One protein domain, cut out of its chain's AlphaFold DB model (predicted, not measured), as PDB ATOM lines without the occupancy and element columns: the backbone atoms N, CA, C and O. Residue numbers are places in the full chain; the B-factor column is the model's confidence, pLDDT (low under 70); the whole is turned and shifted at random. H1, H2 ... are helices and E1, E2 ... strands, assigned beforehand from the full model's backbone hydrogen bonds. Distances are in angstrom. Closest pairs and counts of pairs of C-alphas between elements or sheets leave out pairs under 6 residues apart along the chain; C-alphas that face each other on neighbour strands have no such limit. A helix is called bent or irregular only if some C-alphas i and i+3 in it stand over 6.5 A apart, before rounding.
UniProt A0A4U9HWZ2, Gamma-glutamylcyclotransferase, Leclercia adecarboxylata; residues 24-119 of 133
ATOM      1  N   HIS A  24     -31.610  48.363  31.296       94.50
ATOM      2  CA  HIS A  24     -31.417  49.603  32.045       94.50
ATOM      3  C   HIS A  24     -29.934  49.959  32.143       94.50
ATOM      4  O   HIS A  24     -29.046  49.123  31.969       94.50
ATOM      5  N   ARG A  25     -29.653  51.236  32.419       92.81
ATOM      6  CA  ARG A  25     -28.289  51.720  32.655       92.81
ATOM      7  C   ARG A  25     -27.884  51.422  34.094       92.81
ATOM      8  O   ARG A  25     -28.575  51.841  35.018       92.81
ATOM      9  N   ALA A  26     -26.746  50.760  34.271       91.12
ATOM     10  CA  ALA A  26     -26.196  50.449  35.583       91.12
ATOM     11  C   ALA A  26     -24.671  50.614  35.592       91.12
ATOM     12  O   ALA A  26     -24.012  50.438  34.568       91.12
ATOM     13  N   PHE A  27     -24.103  50.958  36.748       89.88
ATOM     14  CA  PHE A  27     -22.655  51.075  36.960       89.88
ATOM     15  C   PHE A  27     -22.013  49.687  37.127       89.88
ATOM     16  O   PHE A  27     -21.465  49.366  38.177       89.88
ATOM     17  N   CYS A  28     -22.137  48.844  36.100       91.06
ATOM     18  CA  CYS A  28     -21.765  47.428  36.128       91.06
ATOM     19  C   CYS A  28     -20.481  47.089  35.357       91.06
ATOM     20  O   CYS A  28     -20.129  45.916  35.272       91.06
ATOM     21  N   LEU A  29     -19.779  48.080  34.801       89.19
ATOM     22  CA  LEU A  29     -18.475  47.881  34.167       89.19
ATOM     23  C   LEU A  29     -17.363  48.416  35.076       89.19
ATOM     24  O   LEU A  29     -17.321  49.613  35.371       89.19
ATOM     25  N   ARG A  30     -16.456  47.541  35.513       86.81
ATOM     26  CA  ARG A  30     -15.249  47.897  36.267       86.81
ATOM     27  C   ARG A  30     -14.236  48.582  35.350       86.81
ATOM     28  O   ARG A  30     -13.890  48.055  34.297       86.81
ATOM     29  N   LEU A  31     -13.715  49.729  35.783       81.19
ATOM     30  CA  LEU A  31     -12.634  50.439  35.100       81.19
ATOM     31  C   LEU A  31     -11.331  50.315  35.886       81.19
ATOM     32  O   LEU A  31     -11.255  50.769  37.024       81.19
ATOM     33  N   THR A  32     -10.298  49.758  35.264       73.44
ATOM     34  CA  THR A  32      -8.944  49.651  35.840       73.44
ATOM     35  C   THR A  32      -7.946  50.637  35.221       73.44
ATOM     36  O   THR A  32      -6.792  50.683  35.640       73.44
ATOM     37  N   ALA A  33      -8.394  51.444  34.256       66.75
ATOM     38  CA  ALA A  33      -7.642  52.519  33.615       66.75
ATOM     39  C   ALA A  33      -8.574  53.697  33.255       66.75
ATOM     40  O   ALA A  33      -9.799  53.547  33.187       66.75
ATOM     41  N   GLY A  34      -8.005  54.880  33.006       70.44
ATOM     42  CA  GLY A  34      -8.761  56.091  32.669       70.44
ATOM     43  C   GLY A  34      -9.451  56.702  33.890       70.44
ATOM     44  O   GLY A  34      -8.798  57.320  34.722       70.44
ATOM     45  N   ARG A  35     -10.774  56.526  34.020       64.12
ATOM     46  CA  ARG A  35     -11.563  57.013  35.181       64.12
ATOM     47  C   ARG A  35     -11.476  56.090  36.412       64.12
ATOM     48  O   ARG A  35     -12.351  56.117  37.270       64.12
ATOM     49  N   GLY A  36     -10.451  55.249  36.465       63.75
ATOM     50  CA  GLY A  36     -10.138  54.324  37.546       63.75
ATOM     51  C   GLY A  36      -8.691  53.861  37.416       63.75
ATOM     52  O   GLY A  36      -8.057  54.071  36.381       63.75
ATOM     53  N   SER A  37      -8.170  53.230  38.459       66.12
ATOM     54  CA  SER A  37      -6.843  52.612  38.467       66.12
ATOM     55  C   SER A  37      -6.931  51.170  38.960       66.12
ATOM     56  O   SER A  37      -7.971  50.735  39.454       66.12
ATOM     57  N   ALA A  38      -5.840  50.413  38.853       67.00
ATOM     58  CA  ALA A  38      -5.780  49.073  39.436       67.00
ATOM     59  C   ALA A  38      -6.017  49.095  40.962       67.00
ATOM     60  O   ALA A  38      -6.702  48.217  41.484       67.00
ATOM     61  N   CYS A  39      -5.502  50.115  41.660       63.19
ATOM     62  CA  CYS A  39      -5.630  50.260  43.115       63.19
ATOM     63  C   CYS A  39      -6.976  50.866  43.546       63.19
ATOM     64  O   CYS A  39      -7.452  50.591  44.641       63.19
ATOM     65  N   GLN A  40      -7.588  51.685  42.691       68.88
ATOM     66  CA  GLN A  40      -8.889  52.315  42.916       68.88
ATOM     67  C   GLN A  40      -9.742  52.160  41.652       68.88
ATOM     68  O   GLN A  40      -9.829  53.086  40.835       68.88
ATOM     69  N   PRO A  41     -10.326  50.969  41.434       73.88
ATOM     70  CA  PRO A  41     -11.095  50.709  40.233       73.88
ATOM     71  C   PRO A  41     -12.371  51.550  40.223       73.88
ATOM     72  O   PRO A  41     -13.159  51.530  41.169       73.88
ATOM     73  N   GLY A  42     -12.595  52.255  39.120       82.06
ATOM     74  CA  GLY A  42     -13.817  53.016  38.888       82.06
ATOM     75  C   GLY A  42     -14.976  52.121  38.446       82.06
ATOM     76  O   GLY A  42     -14.831  50.909  38.234       82.06
ATOM     77  N   ARG A  43     -16.146  52.734  38.252       85.69
ATOM     78  CA  ARG A  43     -17.308  52.105  37.613       85.69
ATOM     79  C   ARG A  43     -17.802  52.953  36.447       85.69
ATOM     80  O   ARG A  43     -17.847  54.178  36.535       85.69
ATOM     81  N   MET A  44     -18.216  52.298  35.369       86.12
ATOM     82  CA  MET A  44     -18.824  52.921  34.194       86.12
ATOM     83  C   MET A  44     -20.237  52.389  33.956       86.12
ATOM     84  O   MET A  44     -20.548  51.237  34.256       86.12
ATOM     85  N   LEU A  45     -21.089  53.250  33.393       88.88
ATOM     86  CA  LEU A  45     -22.437  52.897  32.965       88.88
ATOM     87  C   LEU A  45     -22.431  52.021  31.708       88.88
ATOM     88  O   LEU A  45     -22.119  52.501  30.612       88.88
ATOM     89  N   ALA A  46     -22.940  50.805  31.839       91.94
ATOM     90  CA  ALA A  46     -23.265  49.920  30.728       91.94
ATOM     91  C   ALA A  46     -24.744  49.499  30.785       91.94
ATOM     92  O   ALA A  46     -25.477  49.889  31.701       91.94
ATOM     93  N   LEU A  47     -25.213  48.794  29.752       94.38
ATOM     94  CA  LEU A  47     -26.570  48.249  29.731       94.38
ATOM     95  C   LEU A  47     -26.582  46.879  30.399       94.38
ATOM     96  O   LEU A  47     -25.785  46.014  30.043       94.38
ATOM     97  N   LYS A  48     -27.490  46.718  31.359       93.31
ATOM     98  CA  LYS A  48     -27.748  45.485  32.102       93.31
ATOM     99  C   LYS A  48     -29.197  45.065  31.869       93.31
ATOM    100  O   LYS A  48     -30.071  45.920  31.715       93.31
ATOM    101  N   GLU A  49     -29.434  43.760  31.842       93.50
ATOM    102  CA  GLU A  49     -30.765  43.182  31.660       93.50
ATOM    103  C   GLU A  49     -31.752  43.652  32.744       93.50
ATOM    104  O   GLU A  49     -31.386  43.892  33.900       93.50
ATOM    105  N   GLY A  50     -33.016  43.787  32.348       93.00
ATOM    106  CA  GLY A  50     -34.139  44.219  33.167       93.00
ATOM    107  C   GLY A  50     -34.491  45.697  32.999       93.00
ATOM    108  O   GLY A  50     -33.669  46.522  32.603       93.00
ATOM    109  N   GLY A  51     -35.730  46.047  33.347       94.25
ATOM    110  CA  GLY A  51     -36.210  47.429  33.350       94.25
ATOM    111  C   GLY A  51     -36.432  48.007  31.950       94.25
ATOM    112  O   GLY A  51     -36.926  47.332  31.048       94.25
ATOM    113  N   ARG A  52     -36.133  49.298  31.805       95.12
ATOM    114  CA  ARG A  52     -36.199  50.052  30.548       95.12
ATOM    115  C   ARG A  52     -35.219  51.221  30.596       95.12
ATOM    116  O   ARG A  52     -34.928  51.736  31.680       95.12
ATOM    117  N   THR A  53     -34.749  51.674  29.442       95.44
ATOM    118  CA  THR A  53     -33.908  52.870  29.342       95.44
ATOM    119  C   THR A  53     -34.288  53.702  28.136       95.44
ATOM    120  O   THR A  53     -34.568  53.167  27.073       95.44
ATOM    121  N   THR A  54     -34.224  55.017  28.289       93.75
ATOM    122  CA  THR A  54     -34.306  55.960  27.171       93.75
ATOM    123  C   THR A  54     -32.905  56.236  26.632       93.75
ATOM    124  O   THR A  54     -31.930  56.253  27.398       93.75
ATOM    125  N   GLY A  55     -32.801  56.433  25.325       91.44
ATOM    126  CA  GLY A  55     -31.572  56.790  24.626       91.44
ATOM    127  C   GLY A  55     -31.868  57.373  23.249       91.44
ATOM    128  O   GLY A  55     -33.020  57.640  22.920       91.44
ATOM    129  N   VAL A  56     -30.818  57.559  22.454       92.31
ATOM    130  CA  VAL A  56     -30.909  58.050  21.075       92.31
ATOM    131  C   VAL A  56     -30.447  56.942  20.134       92.31
ATOM    132  O   VAL A  56     -29.391  56.347  20.357       92.31
ATOM    133  N   ALA A  57     -31.238  56.666  19.103       93.56
ATOM    134  CA  ALA A  57     -30.849  55.842  17.969       93.56
ATOM    135  C   ALA A  57     -30.367  56.726  16.823       93.56
ATOM    136  O   ALA A  57     -30.967  57.763  16.545       93.56
ATOM    137  N   TYR A  58     -29.312  56.282  16.144       93.31
ATOM    138  CA  TYR A  58     -28.746  56.940  14.971       93.31
ATOM    139  C   TYR A  58     -28.896  56.023  13.760       93.31
ATOM    140  O   TYR A  58     -28.570  54.836  13.838       93.31
ATOM    141  N   ARG A  59     -29.382  56.568  12.642       94.00
ATOM    142  CA  ARG A  59     -29.393  55.884  11.347       94.00
ATOM    143  C   ARG A  59     -28.144  56.282  10.577       94.00
ATOM    144  O   ARG A  59     -27.971  57.456  10.249       94.00
ATOM    145  N   LEU A  60     -27.294  55.305  10.290       92.88
ATOM    146  CA  LEU A  60     -26.101  55.508   9.473       92.88
ATOM    147  C   LEU A  60     -26.492  55.693   7.992       92.88
ATOM    148  O   LEU A  60     -27.528  55.160   7.575       92.88
ATOM    149  N   PRO A  61     -25.719  56.452   7.196       93.69
ATOM    150  CA  PRO A  61     -25.940  56.557   5.758       93.69
ATOM    151  C   PRO A  61     -25.654  55.215   5.071       93.69
ATOM    152  O   PRO A  61     -24.624  54.602   5.329       93.69
ATOM    153  N   ASP A  62     -26.509  54.780   4.141       93.75
ATOM    154  CA  ASP A  62     -26.318  53.493   3.445       93.75
ATOM    155  C   ASP A  62     -24.991  53.440   2.667       93.75
ATOM    156  O   ASP A  62     -24.364  52.388   2.575       93.75
ATOM    157  N   ALA A  63     -24.539  54.586   2.146       95.56
ATOM    158  CA  ALA A  63     -23.303  54.704   1.374       95.56
ATOM    159  C   ALA A  63     -22.026  54.474   2.204       95.56
ATOM    160  O   ALA A  63     -21.024  54.042   1.645       95.56
ATOM    161  N   THR A  64     -22.059  54.753   3.511       93.06
ATOM    162  CA  THR A  64     -20.900  54.658   4.423       93.06
ATOM    163  C   THR A  64     -21.150  53.696   5.587       93.06
ATOM    164  O   THR A  64     -20.344  53.606   6.512       93.06
ATOM    165  N   LEU A  65     -22.247  52.929   5.539       90.94
ATOM    166  CA  LEU A  65     -22.711  52.062   6.624       90.94
ATOM    167  C   LEU A  65     -21.613  51.130   7.147       90.94
ATOM    168  O   LEU A  65     -21.420  51.025   8.356       90.94
ATOM    169  N   GLU A  66     -20.911  50.440   6.248       92.06
ATOM    170  CA  GLU A  66     -19.880  49.469   6.621       92.06
ATOM    171  C   GLU A  66     -18.664  50.140   7.269       92.06
ATOM    172  O   GLU A  66     -18.126  49.625   8.252       92.06
ATOM    173  N   GLU A  67     -18.257  51.304   6.766       91.81
ATOM    174  CA  GLU A  67     -17.118  52.069   7.280       91.81
ATOM    175  C   GLU A  67     -17.418  52.616   8.681       91.81
ATOM    176  O   GLU A  67     -16.680  52.334   9.630       91.81
ATOM    177  N   GLU A  68     -18.550  53.305   8.835       90.25
ATOM    178  CA  GLU A  68     -19.006  53.880  10.104       90.25
ATOM    179  C   GLU A  68     -19.235  52.797  11.164       90.25
ATOM    180  O   GLU A  68     -18.763  52.899  12.305       90.25
ATOM    181  N   LEU A  69     -19.896  51.696  10.783       89.69
ATOM    182  CA  LEU A  69     -20.106  50.568  11.681       89.69
ATOM    183  C   LEU A  69     -18.779  49.911  12.071       89.69
ATOM    184  O   LEU A  69     -18.608  49.548  13.232       89.69
ATOM    185  N   SER A  70     -17.823  49.786  11.150       89.62
ATOM    186  CA  SER A  70     -16.504  49.214  11.441       89.62
ATOM    187  C   SER A  70     -15.702  50.067  12.423       89.62
ATOM    188  O   SER A  70     -15.032  49.522  13.306       89.62
ATOM    189  N   LEU A  71     -15.756  51.395  12.296       88.12
ATOM    190  CA  LEU A  71     -15.115  52.319  13.234       88.12
ATOM    191  C   LEU A  71     -15.737  52.210  14.629       88.12
ATOM    192  O   LEU A  71     -15.012  52.058  15.619       88.12
ATOM    193  N   LEU A  72     -17.071  52.205  14.698       87.06
ATOM    194  CA  LEU A  72     -17.808  51.994  15.939       87.06
ATOM    195  C   LEU A  72     -17.451  50.642  16.569       87.06
ATOM    196  O   LEU A  72     -17.123  50.576  17.752       87.06
ATOM    197  N   TRP A  73     -17.444  49.573  15.772       89.44
ATOM    198  CA  TRP A  73     -17.145  48.222  16.231       89.44
ATOM    199  C   TRP A  73     -15.744  48.126  16.821       89.44
ATOM    200  O   TRP A  73     -15.583  47.613  17.926       89.44
ATOM    201  N   LYS A  74     -14.731  48.665  16.129       87.50
ATOM    202  CA  LYS A  74     -13.357  48.720  16.642       87.50
ATOM    203  C   LYS A  74     -13.321  49.438  17.986       87.50
ATOM    204  O   LYS A  74     -12.761  48.901  18.928       87.50
ATOM    205  N   ARG A  75     -13.956  50.604  18.108       83.88
ATOM    206  CA  ARG A  75     -13.940  51.388  19.350       83.88
ATOM    207  C   ARG A  75     -14.574  50.647  20.527       83.88
ATOM    208  O   ARG A  75     -13.988  50.603  21.605       83.88
ATOM    209  N   GLU A  76     -15.763  50.086  20.327       83.44
ATOM    210  CA  GLU A  76     -16.530  49.473  21.413       83.44
ATOM    211  C   GLU A  76     -15.997  48.083  21.784       83.44
ATOM    212  O   GLU A  76     -15.916  47.731  22.962       83.44
ATOM    213  N   MET A  77     -15.568  47.300  20.794       85.81
ATOM    214  CA  MET A  77     -15.189  45.902  20.999       85.81
ATOM    215  C   MET A  77     -13.721  45.699  21.392       85.81
ATOM    216  O   MET A  77     -13.371  44.576  21.748       85.81
ATOM    217  N   ILE A  78     -12.874  46.744  21.416       84.06
ATOM    218  CA  ILE A  78     -11.459  46.652  21.858       84.06
ATOM    219  C   ILE A  78     -11.323  45.943  23.210       84.06
ATOM    220  O   ILE A  78     -10.395  45.168  23.416       84.06
ATOM    221  N   THR A  79     -12.238  46.217  24.141       81.25
ATOM    222  CA  THR A  79     -12.177  45.657  25.499       81.25
ATOM    223  C   THR A  79     -12.834  44.285  25.623       81.25
ATOM    224  O   THR A  79     -12.683  43.650  26.661       81.25
ATOM    225  N   GLY A  80     -13.617  43.853  24.627       86.38
ATOM    226  CA  GLY A  80     -14.444  42.644  24.708       86.38
ATOM    227  C   GLY A  80     -15.541  42.683  25.781       86.38
ATOM    228  O   GLY A  80     -16.192  41.672  26.021       86.38
ATOM    229  N   CYS A  81     -15.769  43.829  26.435       89.88
ATOM    230  CA  CYS A  81     -16.723  43.955  27.542       89.88
ATOM    231  C   CYS A  81     -18.190  43.930  27.099       89.88
ATOM    232  O   CYS A  81     -19.078  43.822  27.947       89.88
ATOM    233  N   TYR A  82     -18.452  44.065  25.798       92.75
ATOM    234  CA  TYR A  82     -19.799  44.179  25.261       92.75
ATOM    235  C   TYR A  82     -20.183  43.000  24.373       92.75
ATOM    236  O   TYR A  82     -19.373  42.477  23.611       92.75
ATOM    237  N   MET A  83     -21.465  42.653  24.419       93.44
ATOM    238  CA  MET A  83     -22.147  41.813  23.450       93.44
ATOM    239  C   MET A  83     -23.017  42.695  22.545       93.44
ATOM    240  O   MET A  83     -23.915  43.379  23.047       93.44
ATOM    241  N   PRO A  84     -22.780  42.702  21.224       92.75
ATOM    242  CA  PRO A  84     -23.681  43.339  20.276       92.75
ATOM    243  C   PRO A  84     -24.975  42.524  20.154       92.75
ATOM    244  O   PRO A  84     -24.935  41.305  19.988       92.75
ATOM    245  N   SER A  85     -26.123  43.194  20.212       93.31
ATOM    246  CA  SER A  85     -27.438  42.572  20.047       93.31
ATOM    247  C   SER A  85     -28.358  43.448  19.211       93.31
ATOM    248  O   SER A  85     -28.377  44.668  19.367       93.31
ATOM    249  N   TRP A  86     -29.165  42.817  18.363       95.19
ATOM    250  CA  TRP A  86     -30.284  43.480  17.704       95.19
ATOM    251  C   TRP A  86     -31.466  43.541  18.665       95.19
ATOM    252  O   TRP A  86     -31.976  42.510  19.100       95.19
ATOM    253  N   CYS A  87     -31.896  44.753  18.998       95.81
ATOM    254  CA  CYS A  87     -32.982  44.988  19.938       95.81
ATOM    255  C   CYS A  87     -34.090  45.812  19.287       95.81
ATOM    256  O   CYS A  87     -33.815  46.739  18.525       95.81
ATOM    257  N   LYS A  88     -35.342  45.512  19.641       96.44
ATOM    258  CA  LYS A  88     -36.475  46.371  19.289       96.44
ATOM    259  C   LYS A  88     -36.447  47.628  20.153       96.44
ATOM    260  O   LYS A  88     -36.395  47.530  21.377       96.44
ATOM    261  N   LEU A  89     -36.487  48.782  19.504       96.81
ATOM    262  CA  LEU A  89     -36.522  50.097  20.123       96.81
ATOM    263  C   LEU A  89     -37.832  50.791  19.754       96.81
ATOM    264  O   LEU A  89     -38.194  50.851  18.578       96.81
ATOM    265  N   GLU A  90     -38.517  51.316  20.762       97.44
ATOM    266  CA  GLU A  90     -39.739  52.106  20.610       97.44
ATOM    267  C   GLU A  90     -39.338  53.579  20.509       97.44
ATOM    268  O   GLU A  90     -38.829  54.140  21.478       97.44
ATOM    269  N   LEU A  91     -39.490  54.194  19.337       97.25
ATOM    270  CA  LEU A  91     -39.142  55.598  19.110       97.25
ATOM    271  C   LEU A  91     -40.270  56.522  19.578       97.25
ATOM    272  O   LEU A  91     -41.448  56.177  19.489       97.25
ATOM    273  N   ASP A  92     -39.911  57.726  20.019       96.81
ATOM    274  CA  ASP A  92     -40.864  58.720  20.534       96.81
ATOM    275  C   ASP A  92     -41.847  59.220  19.453       96.81
ATOM    276  O   ASP A  92     -42.922  59.727  19.768       96.81
ATOM    277  N   ASP A  93     -41.509  59.042  18.172       95.25
ATOM    278  CA  ASP A  93     -42.382  59.332  17.029       95.25
ATOM    279  C   ASP A  93     -43.384  58.206  16.700       95.25
ATOM    280  O   ASP A  93     -44.125  58.291  15.720       95.25
ATOM    281  N   GLY A  94     -43.421  57.152  17.520       96.06
ATOM    282  CA  GLY A  94     -44.340  56.023  17.398       96.06
ATOM    283  C   GLY A  94     -43.832  54.875  16.523       96.06
ATOM    284  O   GLY A  94     -44.490  53.835  16.448       96.06
ATOM    285  N   ARG A  95     -42.669  55.005  15.872       97.00
ATOM    286  CA  ARG A  95     -42.060  53.896  15.122       97.00
ATOM    287  C   ARG A  95     -41.458  52.855  16.065       97.00
ATOM    288  O   ARG A  95     -40.994  53.157  17.159       97.00
ATOM    289  N   THR A  96     -41.397  51.607  15.606       97.06
ATOM    290  CA  THR A  96     -40.585  50.553  16.233       97.06
ATOM    291  C   THR A  96     -39.506  50.116  15.257       97.06
ATOM    292  O   THR A  96     -39.816  49.740  14.126       97.06
ATOM    293  N   VAL A  97     -38.246  50.149  15.684       96.19
ATOM    294  CA  VAL A  97     -37.085  49.823  14.840       96.19
ATOM    295  C   VAL A  97     -36.218  48.744  15.485       96.19
ATOM    296  O   VAL A  97     -36.234  48.580  16.702       96.19
ATOM    297  N   ASN A  98     -35.444  48.012  14.681       95.81
ATOM    298  CA  ASN A  98     -34.364  47.172  15.198       95.81
ATOM    299  C   ASN A  98     -33.077  47.998  15.238       95.81
ATOM    300  O   ASN A  98     -32.635  48.499  14.206       95.81
ATOM    301  N   ALA A  99     -32.476  48.124  16.414       94.69
ATOM    302  CA  ALA A  99     -31.223  48.835  16.621       94.69
ATOM    303  C   ALA A  99     -30.133  47.864  17.080       94.69
ATOM    304  O   ALA A  99     -30.398  46.955  17.871       94.69
ATOM    305  N   LEU A 100     -28.906  48.072  16.603       94.31
ATOM    306  CA  LEU A 100     -27.734  47.398  17.145       94.31
ATOM    307  C   LEU A 100     -27.356  48.064  18.472       94.31
ATOM    308  O   LEU A 100     -27.098  49.265  18.527       94.31
ATOM    309  N   VAL A 101     -27.325  47.278  19.543       94.00
ATOM    310  CA  VAL A 101     -27.065  47.753  20.900       94.00
ATOM    311  C   VAL A 101     -25.893  46.982  21.497       94.00
ATOM    312  O   VAL A 101     -25.875  45.755  21.476       94.00
ATOM    313  N   PHE A 102     -24.930  47.704  22.071       92.88
ATOM    314  CA  PHE A 102     -23.812  47.124  22.815       92.88
ATOM    315  C   PHE A 102     -24.184  46.996  24.294       92.88
ATOM    316  O   PHE A 102     -24.349  47.989  25.011       92.88
ATOM    317  N   ILE A 103     -24.356  45.756  24.734       94.50
ATOM    318  CA  ILE A 103     -24.820  45.385  26.072       94.50
ATOM    319  C   ILE A 103     -23.643  44.837  26.869       94.50
ATOM    320  O   ILE A 103     -22.771  44.208  26.289       94.50
ATOM    321  N   MET A 104     -23.586  45.064  28.182       93.94
ATOM    322  CA  MET A 104     -22.519  44.494  29.008       93.94
ATOM    323  C   MET A 104     -22.567  42.961  28.972       93.94
ATOM    324  O   MET A 104     -23.623  42.397  29.254       93.94
ATOM    325  N   ASP A 105     -21.448  42.286  28.686       94.25
ATOM    326  CA  ASP A 105     -21.381  40.826  28.822       94.25
ATOM    327  C   ASP A 105     -21.313  40.459  30.316       94.25
ATOM    328  O   ASP A 105     -20.308  40.760  30.971       94.25
ATOM    329  N   PRO A 106     -22.336  39.790  30.886       92.69
ATOM    330  CA  PRO A 106     -22.335  39.414  32.298       92.69
ATOM    331  C   PRO A 106     -21.275  38.360  32.652       92.69
ATOM    332  O   PRO A 106     -21.042  38.098  33.831       92.69
ATOM    333  N   ARG A 107     -20.634  37.736  31.658       92.81
ATOM    334  CA  ARG A 107     -19.570  36.735  31.837       92.81
ATOM    335  C   ARG A 107     -18.174  37.353  31.784       92.81
ATOM    336  O   ARG A 107     -17.195  36.659  32.050       92.81
ATOM    337  N   HIS A 108     -18.060  38.628  31.415       92.94
ATOM    338  CA  HIS A 108     -16.767  39.288  31.307       92.94
ATOM    339  C   HIS A 108     -16.158  39.527  32.703       92.94
ATOM    340  O   HIS A 108     -16.876  39.966  33.600       92.94
ATOM    341  N   PRO A 109     -14.838  39.347  32.911       90.69
ATOM    342  CA  PRO A 109     -14.201  39.553  34.222       90.69
ATOM    343  C   PRO A 109     -14.339  40.965  34.811       90.69
ATOM    344  O   PRO A 109     -14.135  41.166  36.004       90.69
ATOM    345  N   LEU A 110     -14.655  41.956  33.974       90.12
ATOM    346  CA  LEU A 110     -14.904  43.342  34.393       90.12
ATOM    347  C   LEU A 110     -16.384  43.633  34.695       90.12
ATOM    348  O   LEU A 110     -16.725  44.784  34.965       90.12
ATOM    349  N   PHE A 111     -17.262  42.631  34.635       91.56
ATOM    350  CA  PHE A 111     -18.660  42.775  35.021       91.56
ATOM    351  C   PHE A 111     -18.833  42.779  36.541       91.56
ATOM    352  O   PHE A 111     -18.286  41.948  37.261       91.56
ATOM    353  N   GLU A 112     -19.655  43.706  37.020       90.62
ATOM    354  CA  GLU A 112     -19.961  43.914  38.430       90.62
ATOM    355  C   GLU A 112     -21.475  43.884  38.631       90.62
ATOM    356  O   GLU A 112     -22.193  44.808  38.237       90.62
ATOM    357  N   ALA A 113     -21.976  42.807  39.237       88.19
ATOM    358  CA  ALA A 113     -23.412  42.606  39.410       88.19
ATOM    359  C   ALA A 113     -24.034  43.565  40.439       88.19
ATOM    360  O   ALA A 113     -25.193  43.972  40.274       88.19
ATOM    361  N   ASP A 114     -23.272  43.909  41.484       85.44
ATOM    362  CA  ASP A 114     -23.692  44.815  42.547       85.44
ATOM    363  C   ASP A 114     -23.463  46.270  42.138       85.44
ATOM    364  O   ASP A 114     -22.340  46.767  42.067       85.44
ATOM    365  N   THR A 115     -24.565  46.950  41.855       81.69
ATOM    366  CA  THR A 115     -24.575  48.332  41.380       81.69
ATOM    367  C   THR A 115     -25.188  49.277  42.409       81.69
ATOM    368  O   THR A 115     -25.708  50.334  42.048       81.69
ATOM    369  N   ARG A 116     -25.196  48.897  43.692       80.50
ATOM    370  CA  ARG A 116     -25.651  49.775  44.775       80.50
ATOM    371  C   ARG A 116     -24.646  50.903  44.983       80.50
ATOM    372  O   ARG A 116     -23.438  50.682  44.963       80.50
ATOM    373  N   ALA A 117     -25.140  52.111  45.248       70.00
ATOM    374  CA  ALA A 117     -24.298  53.297  45.427       70.00
ATOM    375  C   ALA A 117     -23.209  53.108  46.504       70.00
ATOM    376  O   ALA A 117     -22.090  53.579  46.332       70.00
ATOM    377  N   GLN A 118     -23.516  52.354  47.564       65.31
ATOM    378  CA  GLN A 118     -22.588  52.034  48.659       65.31
ATOM    379  C   GLN A 118     -21.377  51.196  48.216       65.31
ATOM    380  O   GLN A 118     -20.345  51.243  48.870       65.31
ATOM    381  N   VAL A 119     -21.509  50.429  47.129       67.69
ATOM    382  CA  VAL A 119     -20.458  49.558  46.573       67.69
ATOM    383  C   VAL A 119     -19.691  50.254  45.445       67.69
ATOM    384  O   VAL A 119     -18.533  49.937  45.187       67.69
TER     385      VAL A 119
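This is residues 24 to 119 of the 133 residues of the protein "Gamma-glutamylcyclotransferase" of Leclercia adecarboxylata (UniProt A0A4U9HWZ2). Two bent strand hairpins, E1 with E2 and E3 with E4, meet where the first part of E2 passes the end of E4; beyond its sharp bend at residue 51, E2 crosses over the second hairpin as a long arm. The arm leads to the one helix, H1, which runs back toward the start of E3, and the last stretch, residues 105 to 119, turns back beside E1. There are 96 residues printed, with one named helix and four named strands in the order E1, E2, H1, E3, E4, and each two-strand sheet, E1 - E2 and E3 - E4, is antiparallel. The class is mixed, helices and strands. The whole is only just loose, close to compact, with a radius of gyration of the C-alphas of 15.2 A, and only just elongated, spanning 45 by 30 by 21 A.

Start at E1, residues 24 to 31, whose antiparallel neighbour is E2, residues 42 to 59; the two form a hairpin, and their directions stand at 130 degrees. Look there for N 26 and O 46, 3.0 A apart, and N 31 and O 42, 2.9 A apart, both within hydrogen-bond range. E2 bends by 103 degrees at residue 51. In H1, residues 65 to 77, every O i to N i+4 pair is within hydrogen-bond range. Next come E3, residues 82 to 91, and E4, residues 96 to 104, an antiparallel hairpin at 150 degrees, with N 85 and O 101 within hydrogen-bond range at 2.9 A. E3 bends by 65 degrees at residue 86 and E4 by 58 degrees at residue 100. The closest C-alphas of E2 and E4 are those of Leu 47 and Ile 103, 5.0 A apart. E2 and E3 are near each other, with 13 pairs of C-alphas within 10 A. The closest C-alphas of H1 and E3 are those of Glu 76 and Tyr 82, 7.3 A apart. E1 is apart from H1 and from E3.

Find C-alpha 24 at (-31.417, 49.603, 32.045); from there E1 runs 19.0 A to Leu 31. E2 covers 31.8 A from Gly 42 to Arg 59. H1 begins at C-alpha 65, at (-22.711, 52.062, 6.624), and reaches Met 77 after 17.4 A. E3 runs 23.3 A from Tyr 82 to Leu 91, and E4 22.9 A from Thr 96 to C-alpha 104 at (-22.519, 44.494, 29.008).

The two C-alphas farthest apart, those of Ala 63 and Gln 118, are 47.4 A apart. Residues 61 to 67, of which 65 to 67 belong to H1, stand free. The printed part has no cut; the links E2 to H1, H1 to E3 and E3 to E4 are tight, and E1 to E2 is short. The mean pLDDT of the printed part is 88.2; look for values under 70 at residue 33, residues 35 to 40 and residues 118 to 119.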